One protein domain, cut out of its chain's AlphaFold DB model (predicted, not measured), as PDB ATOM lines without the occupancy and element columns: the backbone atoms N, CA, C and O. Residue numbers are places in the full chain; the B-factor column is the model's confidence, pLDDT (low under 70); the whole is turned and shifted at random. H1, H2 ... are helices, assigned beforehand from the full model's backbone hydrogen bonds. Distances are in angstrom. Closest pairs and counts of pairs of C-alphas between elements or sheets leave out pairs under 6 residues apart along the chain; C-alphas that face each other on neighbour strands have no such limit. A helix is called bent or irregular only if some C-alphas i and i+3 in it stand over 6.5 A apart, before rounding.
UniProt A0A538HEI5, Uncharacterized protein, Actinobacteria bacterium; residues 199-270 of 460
ATOM      1  N   GLY A 199    -120.313   8.089 -63.985       88.06
ATOM      2  CA  GLY A 199    -119.025   7.438 -63.709       88.06
ATOM      3  C   GLY A 199    -118.412   7.700 -62.328       88.06
ATOM      4  O   GLY A 199    -117.971   6.759 -61.666       88.06
ATOM      5  N   CYS A 200    -118.450   8.940 -61.831       85.19
ATOM      6  CA  CYS A 200    -117.940   9.264 -60.490       85.19
ATOM      7  C   CYS A 200    -118.713   8.544 -59.370       85.19
ATOM      8  O   CYS A 200    -118.180   8.328 -58.282       85.19
ATOM      9  N   PHE A 201    -119.967   8.165 -59.620       88.19
ATOM     10  CA  PHE A 201    -120.811   7.452 -58.666       88.19
ATOM     11  C   PHE A 201    -120.685   5.936 -58.817       88.19
ATOM     12  O   PHE A 201    -120.562   5.234 -57.814       88.19
ATOM     13  N   THR A 202    -120.677   5.423 -60.049       91.81
ATOM     14  CA  THR A 202    -120.671   3.976 -60.315       91.81
ATOM     15  C   THR A 202    -119.393   3.317 -59.813       91.81
ATOM     16  O   THR A 202    -119.469   2.316 -59.105       91.81
ATOM     17  N   VAL A 203    -118.235   3.946 -60.049       91.75
ATOM     18  CA  VAL A 203    -116.933   3.464 -59.564       91.75
ATOM     19  C   VAL A 203    -116.929   3.293 -58.041       91.75
ATOM     20  O   VAL A 203    -116.512   2.254 -57.528       91.75
ATOM     21  N   ARG A 204    -117.432   4.294 -57.307       89.06
ATOM     22  CA  ARG A 204    -117.500   4.250 -55.839       89.06
ATOM     23  C   ARG A 204    -118.425   3.143 -55.356       89.06
ATOM     24  O   ARG A 204    -118.057   2.401 -54.454       89.06
ATOM     25  N   VAL A 205    -119.625   3.044 -55.925       90.19
ATOM     26  CA  VAL A 205    -120.615   2.049 -55.491       90.19
ATOM     27  C   VAL A 205    -120.136   0.627 -55.806       90.19
ATOM     28  O   VAL A 205    -120.327  -0.259 -54.978       90.19
ATOM     29  N   ASN A 206    -119.437   0.412 -56.928       93.50
ATOM     30  CA  ASN A 206    -118.780  -0.866 -57.208       93.50
ATOM     31  C   ASN A 206    -117.762  -1.231 -56.122       93.50
ATOM     32  O   ASN A 206    -117.823  -2.329 -55.576       93.50
ATOM     33  N   ALA A 207    -116.867  -0.302 -55.767       93.19
ATOM     34  CA  ALA A 207    -115.889  -0.528 -54.705       93.19
ATOM     35  C   ALA A 207    -116.572  -0.837 -53.365       93.19
ATOM     36  O   ALA A 207    -116.201  -1.804 -52.708       93.19
ATOM     37  N   LEU A 208    -117.610  -0.078 -52.986       90.62
ATOM     38  CA  LEU A 208    -118.373  -0.310 -51.751       90.62
ATOM     39  C   LEU A 208    -118.988  -1.709 -51.691       90.62
ATOM     40  O   LEU A 208    -118.901  -2.344 -50.641       90.62
ATOM     41  N   ARG A 209    -119.557  -2.198 -52.800       91.81
ATOM     42  CA  ARG A 209    -120.119  -3.553 -52.882       91.81
ATOM     43  C   ARG A 209    -119.032  -4.623 -52.788       91.81
ATOM     44  O   ARG A 209    -119.159  -5.538 -51.980       91.81
ATOM     45  N   VAL A 210    -117.999  -4.533 -53.630       94.12
ATOM     46  CA  VAL A 210    -116.951  -5.564 -53.739       94.12
ATOM     47  C   VAL A 210    -116.137  -5.664 -52.447       94.12
ATOM     48  O   VAL A 210    -115.810  -6.760 -52.011       94.12
ATOM     49  N   LEU A 211    -115.845  -4.531 -51.805       93.25
ATOM     50  CA  LEU A 211    -114.967  -4.448 -50.633       93.25
ATOM     51  C   LEU A 211    -115.727  -4.414 -49.304       93.25
ATOM     52  O   LEU A 211    -115.123  -4.122 -48.273       93.25
ATOM     53  N   LYS A 212    -117.037  -4.695 -49.302       89.56
ATOM     54  CA  LYS A 212    -117.921  -4.531 -48.133       89.56
ATOM     55  C   LYS A 212    -117.356  -5.137 -46.838       89.56
ATOM     56  O   LYS A 212    -117.430  -4.499 -45.793       89.56
ATOM     57  N   ASP A 213    -116.714  -6.302 -46.935       91.31
ATOM     58  CA  ASP A 213    -116.157  -7.051 -45.798       91.31
ATOM     59  C   ASP A 213    -114.668  -6.737 -45.543       91.31
ATOM     60  O   ASP A 213    -114.072  -7.222 -44.582       91.31
ATOM     61  N   LYS A 214    -114.047  -5.928 -46.408       94.00
ATOM     62  CA  LYS A 214    -112.611  -5.603 -46.412       94.00
ATOM     63  C   LYS A 214    -112.307  -4.194 -45.937       94.00
ATOM     64  O   LYS A 214    -111.155  -3.898 -45.617       94.00
ATOM     65  N   TRP A 215    -113.314  -3.329 -45.852       91.56
ATOM     66  CA  TRP A 215    -113.117  -1.960 -45.398       91.56
ATOM     67  C   TRP A 215    -112.398  -1.855 -44.049       91.56
ATOM     68  O   TRP A 215    -111.438  -1.094 -44.004       91.56
ATOM     69  N   PRO A 216    -112.717  -2.639 -42.994       91.62
ATOM     70  CA  PRO A 216    -111.974  -2.557 -41.735       91.62
ATOM     71  C   PRO A 216    -110.458  -2.751 -41.903       91.62
ATOM     72  O   PRO A 216    -109.688  -1.947 -41.391       91.62
ATOM     73  N   SER A 217    -110.026  -3.754 -42.680       93.44
ATOM     74  CA  SER A 217    -108.599  -3.984 -42.961       93.44
ATOM     75  C   SER A 217    -107.979  -2.910 -43.855       93.44
ATOM     76  O   SER A 217    -106.822  -2.548 -43.664       93.44
ATOM     77  N   ILE A 218    -108.739  -2.377 -44.818       94.06
ATOM     78  CA  ILE A 218    -108.266  -1.300 -45.698       94.06
ATOM     79  C   ILE A 218    -108.046  -0.020 -44.889       94.06
ATOM     80  O   ILE A 218    -107.041   0.655 -45.092       94.06
ATOM     81  N   ILE A 219    -108.965   0.309 -43.975       92.12
ATOM     82  CA  ILE A 219    -108.851   1.488 -43.113       92.12
ATOM     83  C   ILE A 219    -107.680   1.331 -42.148       92.12
ATOM     84  O   ILE A 219    -106.832   2.217 -42.096       92.12
ATOM     85  N   ASP A 220    -107.572   0.190 -41.466       93.12
ATOM     86  CA  ASP A 220    -106.442  -0.093 -40.573       93.12
ATOM     87  C   ASP A 220    -105.087   0.079 -41.282       93.12
ATOM     88  O   ASP A 220    -104.170   0.694 -40.743       93.12
ATOM     89  N   ALA A 221    -104.981  -0.356 -42.542       94.25
ATOM     90  CA  ALA A 221    -103.762  -0.206 -43.330       94.25
ATOM     91  C   ALA A 221    -103.382   1.255 -43.656       94.25
ATOM     92  O   ALA A 221    -102.191   1.543 -43.798       94.25
ATOM     93  N   ILE A 222    -104.352   2.168 -43.804       91.81
ATOM     94  CA  ILE A 222    -104.118   3.566 -44.234       91.81
ATOM     95  C   ILE A 222    -104.128   4.590 -43.087       91.81
ATOM     96  O   ILE A 222    -103.717   5.742 -43.293       91.81
ATOM     97  N   GLU A 223    -104.608   4.196 -41.908       90.75
ATOM     98  CA  GLU A 223    -104.557   5.001 -40.688       90.75
ATOM     99  C   GLU A 223    -103.102   5.216 -40.216       90.75
ATOM    100  O   GLU A 223    -102.197   4.441 -40.554       90.75
ATOM    101  N   PRO A 224    -102.813   6.284 -39.447       92.44
ATOM    102  CA  PRO A 224    -101.491   6.497 -38.872       92.44
ATOM    103  C   PRO A 224    -101.024   5.291 -38.043       92.44
ATOM    104  O   PRO A 224    -101.659   4.919 -37.062       92.44
ATOM    105  N   GLY A 225     -99.880   4.711 -38.416       92.94
ATOM    106  CA  GLY A 225     -99.331   3.511 -37.768       92.94
ATOM    107  C   GLY A 225     -99.775   2.184 -38.395       92.94
ATOM    108  O   GLY A 225     -99.273   1.142 -37.978       92.94
ATOM    109  N   GLY A 226    -100.653   2.223 -39.401       93.94
ATOM    110  CA  GLY A 226    -101.048   1.071 -40.206       93.94
ATOM    111  C   GLY A 226     -99.915   0.502 -41.065       93.94
ATOM    112  O   GLY A 226     -98.833   1.082 -41.188       93.94
ATOM    113  N   SER A 227    -100.175  -0.646 -41.697       95.81
ATOM    114  CA  SER A 227     -99.196  -1.355 -42.537       95.81
ATOM    115  C   SER A 227     -98.721  -0.554 -43.757       95.81
ATOM    116  O   SER A 227     -97.650  -0.834 -44.295       95.81
ATOM    117  N   GLY A 228     -99.521   0.412 -44.222       93.38
ATOM    118  CA  GLY A 228     -99.306   1.142 -45.468       93.38
ATOM    119  C   GLY A 228     -99.702   0.371 -46.733       93.38
ATOM    120  O   GLY A 228     -99.623   0.944 -47.819       93.38
ATOM    121  N   ASP A 229    -100.148  -0.886 -46.620       95.62
ATOM    122  CA  ASP A 229    -100.604  -1.707 -47.750       95.62
ATOM    123  C   ASP A 229    -102.116  -1.984 -47.664       95.62
ATOM    124  O   ASP A 229    -102.531  -2.947 -47.012       95.62
ATOM    125  N   PRO A 230    -102.960  -1.180 -48.339       94.56
ATOM    126  CA  PRO A 230    -104.406  -1.384 -48.340       94.56
ATOM    127  C   PRO A 230    -104.853  -2.574 -49.201       94.56
ATOM    128  O   PRO A 230    -106.042  -2.876 -49.246       94.56
ATOM    129  N   TYR A 231    -103.935  -3.247 -49.904       96.69
ATOM    130  CA  TYR A 231    -104.245  -4.392 -50.758       96.69
ATOM    131  C   TYR A 231    -103.936  -5.744 -50.105       96.69
ATOM    132  O   TYR A 231    -104.174  -6.794 -50.716       96.69
ATOM    133  N   ALA A 232    -103.387  -5.744 -48.892       96.62
ATOM    134  CA  ALA A 232    -103.083  -6.961 -48.160       96.62
ATOM    135  C   ALA A 232    -104.365  -7.781 -47.908       96.62
ATOM    136  O   ALA A 232    -105.351  -7.281 -47.371       96.62
ATOM    137  N   GLY A 233    -104.359  -9.059 -48.304       95.56
ATOM    138  CA  GLY A 233    -105.495  -9.969 -48.095       95.56
ATOM    139  C   GLY A 233    -106.702  -9.754 -49.019       95.56
ATOM    140  O   GLY A 233    -107.745 -10.379 -48.790       95.56
ATOM    141  N   LEU A 234    -106.568  -8.902 -50.044       97.56
ATOM    142  CA  LEU A 234    -107.557  -8.752 -51.113       97.56
ATOM    143  C   LEU A 234    -107.345  -9.803 -52.210       97.56
ATOM    144  O   LEU A 234    -106.208 -10.054 -52.623       97.56
ATOM    145  N   ASN A 235    -108.442 -10.376 -52.704       96.56
ATOM    146  CA  ASN A 235    -108.449 -11.179 -53.928       96.56
ATOM    147  C   ASN A 235    -108.324 -10.288 -55.185       96.56
ATOM    148  O   ASN A 235    -108.231  -9.063 -55.088       96.56
ATOM    149  N   ASP A 236    -108.314 -10.896 -56.373       96.25
ATOM    150  CA  ASP A 236    -108.114 -10.166 -57.630       96.25
ATOM    151  C   ASP A 236    -109.244  -9.167 -57.944       96.25
ATOM    152  O   ASP A 236    -108.961  -8.044 -58.366       96.25
ATOM    153  N   GLU A 237    -110.511  -9.526 -57.702       95.38
ATOM    154  CA  GLU A 237    -111.658  -8.630 -57.930       95.38
ATOM    155  C   GLU A 237    -111.641  -7.448 -56.949       95.38
ATOM    156  O   GLU A 237    -111.809  -6.296 -57.348       95.38
ATOM    157  N   GLU A 238    -111.377  -7.725 -55.671       96.81
ATOM    158  CA  GLU A 238    -111.249  -6.733 -54.603       96.81
ATOM    159  C   GLU A 238    -110.095  -5.763 -54.879       96.81
ATOM    160  O   GLU A 238    -110.272  -4.542 -54.843       96.81
ATOM    161  N   ARG A 239    -108.918  -6.291 -55.236       97.44
ATOM    162  CA  ARG A 239    -107.753  -5.489 -55.627       97.44
ATOM    163  C   ARG A 239    -108.078  -4.594 -56.817       97.44
ATOM    164  O   ARG A 239    -107.787  -3.399 -56.763       97.44
ATOM    165  N   ALA A 240    -108.704  -5.149 -57.856       96.19
ATOM    166  CA  ALA A 240    -109.082  -4.400 -59.048       96.19
ATOM    167  C   ALA A 240    -110.101  -3.294 -58.734       96.19
ATOM    168  O   ALA A 240    -109.965  -2.187 -59.248       96.19
ATOM    169  N   ALA A 241    -111.088  -3.552 -57.870       95.81
ATOM    170  CA  ALA A 241    -112.073  -2.551 -57.467       95.81
ATOM    171  C   ALA A 241    -111.439  -1.394 -56.672       95.81
ATOM    172  O   ALA A 241    -111.743  -0.227 -56.936       95.81
ATOM    173  N   LEU A 242    -110.528  -1.694 -55.736       95.88
ATOM    174  CA  LEU A 242    -109.814  -0.668 -54.968       95.88
ATOM    175  C   LEU A 242    -108.864   0.155 -55.852       95.88
ATOM    176  O   LEU A 242    -108.806   1.384 -55.732       95.88
ATOM    177  N   GLU A 243    -108.125  -0.503 -56.751       96.00
ATOM    178  CA  GLU A 243    -107.257   0.169 -57.720       96.00
ATOM    179  C   GLU A 243    -108.067   1.061 -58.665       96.00
ATOM    180  O   GLU A 243    -107.723   2.227 -58.847       96.00
ATOM    181  N   GLU A 244    -109.163   0.548 -59.226       94.94
ATOM    182  CA  GLU A 244    -110.027   1.293 -60.140       94.94
ATOM    183  C   GLU A 244    -110.574   2.560 -59.482       94.94
ATOM    184  O   GLU A 244    -110.460   3.642 -60.059       94.94
ATOM    185  N   ALA A 245    -111.096   2.461 -58.255       93.19
ATOM    186  CA  ALA A 245    -111.593   3.627 -57.537       93.19
ATOM    187  C   ALA A 245    -110.490   4.651 -57.249       93.19
ATOM    188  O   ALA A 245    -110.679   5.848 -57.482       93.19
ATOM    189  N   THR A 246    -109.315   4.184 -56.826       93.06
ATOM    190  CA  THR A 246    -108.157   5.048 -56.568       93.06
ATOM    191  C   THR A 246    -107.708   5.775 -57.838       93.06
ATOM    192  O   THR A 246    -107.494   6.987 -57.830       93.06
ATOM    193  N   ARG A 247    -107.620   5.061 -58.965       92.50
ATOM    194  CA  ARG A 247    -107.203   5.618 -60.261       92.50
ATOM    195  C   ARG A 247    -108.252   6.525 -60.894       92.50
ATOM    196  O   ARG A 247    -107.884   7.430 -61.637       92.50
ATOM    197  N   ALA A 248    -109.527   6.326 -60.572       89.12
ATOM    198  CA  ALA A 248    -110.608   7.243 -60.926       89.12
ATOM    199  C   ALA A 248    -110.586   8.549 -60.106       89.12
ATOM    200  O   ALA A 248    -111.381   9.447 -60.370       89.12
ATOM    201  N   GLY A 249    -109.677   8.671 -59.132       88.25
ATOM    202  CA  GLY A 249    -109.461   9.890 -58.360       88.25
ATOM    203  C   GLY A 249    -110.091   9.883 -56.970       88.25
ATOM    204  O   GLY A 249    -110.039  10.917 -56.304       88.25
ATOM    205  N   PHE A 250    -110.646   8.758 -56.495       88.12
ATOM    206  CA  PHE A 250    -111.029   8.644 -55.085       88.12
ATOM    207  C   PHE A 250    -109.769   8.591 -54.214       88.12
ATOM    208  O   PHE A 250    -108.987   7.646 -54.338       88.12
ATOM    209  N   PRO A 251    -109.543   9.568 -53.316       88.62
ATOM    210  CA  PRO A 251    -108.361   9.554 -52.469       88.62
ATOM    211  C   PRO A 251    -108.434   8.349 -51.522       88.62
ATOM    212  O   PRO A 251    -109.422   8.246 -50.795       88.62
ATOM    213  N   PRO A 252    -107.406   7.481 -51.439       87.75
ATOM    214  CA  PRO A 252    -107.451   6.312 -50.558       87.75
ATOM    215  C   PRO A 252    -107.788   6.670 -49.109       87.75
ATOM    216  O   PRO A 252    -108.597   6.017 -48.464       87.75
ATOM    217  N   ARG A 253    -107.253   7.793 -48.618       86.19
ATOM    218  CA  ARG A 253    -107.534   8.290 -47.266       86.19
ATOM    219  C   ARG A 253    -108.976   8.726 -47.045       86.19
ATOM    220  O   ARG A 253    -109.400   8.743 -45.902       86.19
ATOM    221  N   ALA A 254    -109.734   9.056 -48.092       85.69
ATOM    222  CA  ALA A 254    -111.142   9.434 -47.970       85.69
ATOM    223  C   ALA A 254    -112.040   8.243 -47.599       85.69
ATOM    224  O   ALA A 254    -113.175   8.449 -47.165       85.69
ATOM    225  N   TRP A 255    -111.530   7.010 -47.709       85.81
ATOM    226  CA  TRP A 255    -112.255   5.823 -47.279       85.81
ATOM    227  C   TRP A 255    -112.484   5.770 -45.769       85.81
ATOM    228  O   TRP A 255    -113.333   5.000 -45.363       85.81
ATOM    229  N   PHE A 256    -111.873   6.612 -44.922       80.12
ATOM    230  CA  PHE A 256    -112.236   6.672 -43.489       80.12
ATOM    231  C   PHE A 256    -113.755   6.847 -43.265       80.12
ATOM    232  O   PHE A 256    -114.309   6.367 -42.279       80.12
ATOM    233  N   ASN A 257    -114.440   7.495 -44.216       75.56
ATOM    234  CA  ASN A 257    -115.889   7.667 -44.245       75.56
ATOM    235  C   ASN A 257    -116.566   6.737 -45.273       75.56
ATOM    236  O   ASN A 257    -117.526   7.122 -45.942       75.56
ATOM    237  N   TYR A 258    -116.059   5.509 -45.436       72.88
ATOM    238  CA  TYR A 258    -116.597   4.513 -46.371       72.88
ATOM    239  C   TYR A 258    -118.018   4.064 -46.024       72.88
ATOM    240  O   TYR A 258    -118.592   3.339 -46.832       72.88
ATOM    241  N   VAL A 259    -118.522   4.461 -44.839       61.62
ATOM    242  CA  VAL A 259    -119.787   4.067 -44.201       61.62
ATOM    243  C   VAL A 259    -120.720   3.416 -45.221       61.62
ATOM    244  O   VAL A 259    -121.221   4.123 -46.104       61.62
ATOM    245  N   PRO A 260    -120.914   2.086 -45.145       57.22
ATOM    246  CA  PRO A 260    -121.650   1.324 -46.141       57.22
ATOM    247  C   PRO A 260    -123.138   1.641 -45.998       57.22
ATOM    248  O   PRO A 260    -123.907   0.901 -45.395       57.22
ATOM    249  N   GLN A 261    -123.540   2.808 -46.485       54.28
ATOM    250  CA  GLN A 261    -124.923   3.245 -46.513       54.28
ATOM    251  C   GLN A 261    -125.273   3.703 -47.926       54.28
ATOM    252  O   GLN A 261    -124.946   4.809 -48.357       54.28
ATOM    253  N   GLY A 262    -125.981   2.815 -48.624       60.62
ATOM    254  CA  GLY A 262    -126.711   3.110 -49.851       60.62
ATOM    255  C   GLY A 262    -125.863   3.286 -51.114       60.62
ATOM    256  O   GLY A 262    -124.635   3.306 -51.101       60.62
ATOM    257  N   GLY A 263    -126.555   3.491 -52.237       66.12
ATOM    258  CA  GLY A 263    -125.953   3.895 -53.515       66.12
ATOM    259  C   GLY A 263    -125.477   5.356 -53.556       66.12
ATOM    260  O   GLY A 263    -125.013   5.826 -54.595       66.12
ATOM    261  N   GLY A 264    -125.596   6.096 -52.446       75.94
ATOM    262  CA  GLY A 264    -125.305   7.527 -52.379       75.94
ATOM    263  C   GLY A 264    -126.077   8.340 -53.436       75.94
ATOM    264  O   GLY A 264    -127.193   7.972 -53.804       75.94
ATOM    265  N   PRO A 265    -125.494   9.426 -53.971       78.19
ATOM    266  CA  PRO A 265    -126.142  10.267 -54.982       78.19
ATOM    267  C   PRO A 265    -126.308   9.618 -56.371       78.19
ATOM    268  O   PRO A 265    -126.793  10.290 -57.279       78.19
ATOM    269  N   LEU A 266    -125.965   8.331 -56.566       85.19
ATOM    270  CA  LEU A 266    -126.198   7.631 -57.841       85.19
ATOM    271  C   LEU A 266    -127.676   7.683 -58.256       85.19
ATOM    272  O   LEU A 266    -127.970   7.826 -59.440       85.19
ATOM    273  N   VAL A 267    -128.598   7.626 -57.289       80.50
ATOM    274  CA  VAL A 267    -130.048   7.690 -57.538       80.50
ATOM    275  C   VAL A 267    -130.464   8.941 -58.319       80.50
ATOM    276  O   VAL A 267    -131.343   8.861 -59.169       80.50
ATOM    277  N   LEU A 268    -129.772  10.072 -58.126       80.69
ATOM    278  CA  LEU A 268    -130.086  11.331 -58.812       80.69
ATOM    279  C   LEU A 268    -129.854  11.261 -60.325       80.69
ATOM    280  O   LEU A 268    -130.360  12.101 -61.065       80.69
ATOM    281  N   VAL A 269    -129.033  10.311 -60.781       84.69
ATOM    282  CA  VAL A 269    -128.586  10.245 -62.174       84.69
ATOM    283  C   VAL A 269    -128.751   8.876 -62.830       84.69
ATOM    284  O   VAL A 269    -128.609   8.763 -64.046       84.69
ATOM    285  N   ALA A 270    -129.082   7.835 -62.063       86.81
ATOM    286  CA  ALA A 270    -129.224   6.465 -62.552       86.81
ATOM    287  C   ALA A 270    -130.221   6.346 -63.719       86.81
ATOM    288  O   ALA A 270    -130.015   5.561 -64.644       86.81
TER     289      ALA A 270
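AT A GLANCE: This is residues 199 to 270 of the 460 residues of an uncharacterized protein of Actinobacteria bacterium (UniProt A0A538HEI5). Two helices of 12 residues, H1 and H3, lie side by side and run opposite ways; a second, looser pair of shorter helices, H2 and H4, lies at one side of them. The short helix H5 packs on the first part of H1 at one end of the longest axis, and the loop of residues 223 to 235, between H2 and H3, reaches the other end. The printed part has 72 residues with five named helices, in the order H1, H2, H3, H4, H5, and no named strand; the class is all helix. The whole is compact, with a radius of gyration of the C-alphas of 11.9 A, yet elongated in outline, spanning 38 by 23 by 21 A.

IN THESE COORDINATES: Find C-alpha 199 at (-119.025, 7.438, -63.709); from there H1, residues 199 to 210, runs 16.5 A to C-alpha 210 at (-116.951, -5.564, -53.739). H3, residues 236 to 247, is 16.0 A long. Look between these two for H2, residues 215 to 222, 10.6 A long. H4, residues 252 to 257, is 10.6 A long and neither bent nor irregular, but only just: C-alphas 254 and 257 are 6.3 A apart. H5, residues 264 to 268, runs 8.9 A to C-alpha 268 at (-130.086, 11.331, -58.812) and is irregular, with C-alphas 264 and 267 7.0 A apart.

HOW THE PARTS SIT: Begin with H1 and H3, which touch; their closest C-alphas, of Ala 207 and Ala 241, are 5.1 A apart. They run opposite ways at a shallow tilt of 31 degrees. At H1 you will find that residues 201 to 205 alone touch H5; the closest C-alphas, of Phe 201 and Leu 266, are 5.5 A apart. H3 and H4 are close but not clearly touching, about perpendicular at 82 degrees, with the C-alphas of Thr 246 and Pro 252 closest at 6.2 A. H4 touches H2, where the closest C-alphas, of Ile 219 and Phe 256, are 6.2 A apart; these two run opposite ways at a steep tilt of 48 degrees. H1 and H2 are only just apart, their closest C-alphas 8.4 A from each other, and H1 and H4 are apart too. In H2 and H3 every O i to N i+4 pair is within hydrogen-bond range, and in H1 7 of 8; H4 has 0 of 2 but 3 of 3 O i to N i+3 pairs, and H5 has 0 of 1 but 1 of 2.

THE WHOLE: Look at Gly 225 and Ala 270 for the two C-alphas farthest apart, 38.9 A. The printed part has no cut. The link from H2 to H3, 13 residues, is long; those from H1 to H2 and from H3 to H4 are tight, and that from H4 to H5 is short. The mean pLDDT of the printed part is 88.5, and residues 259 to 263 are under 70.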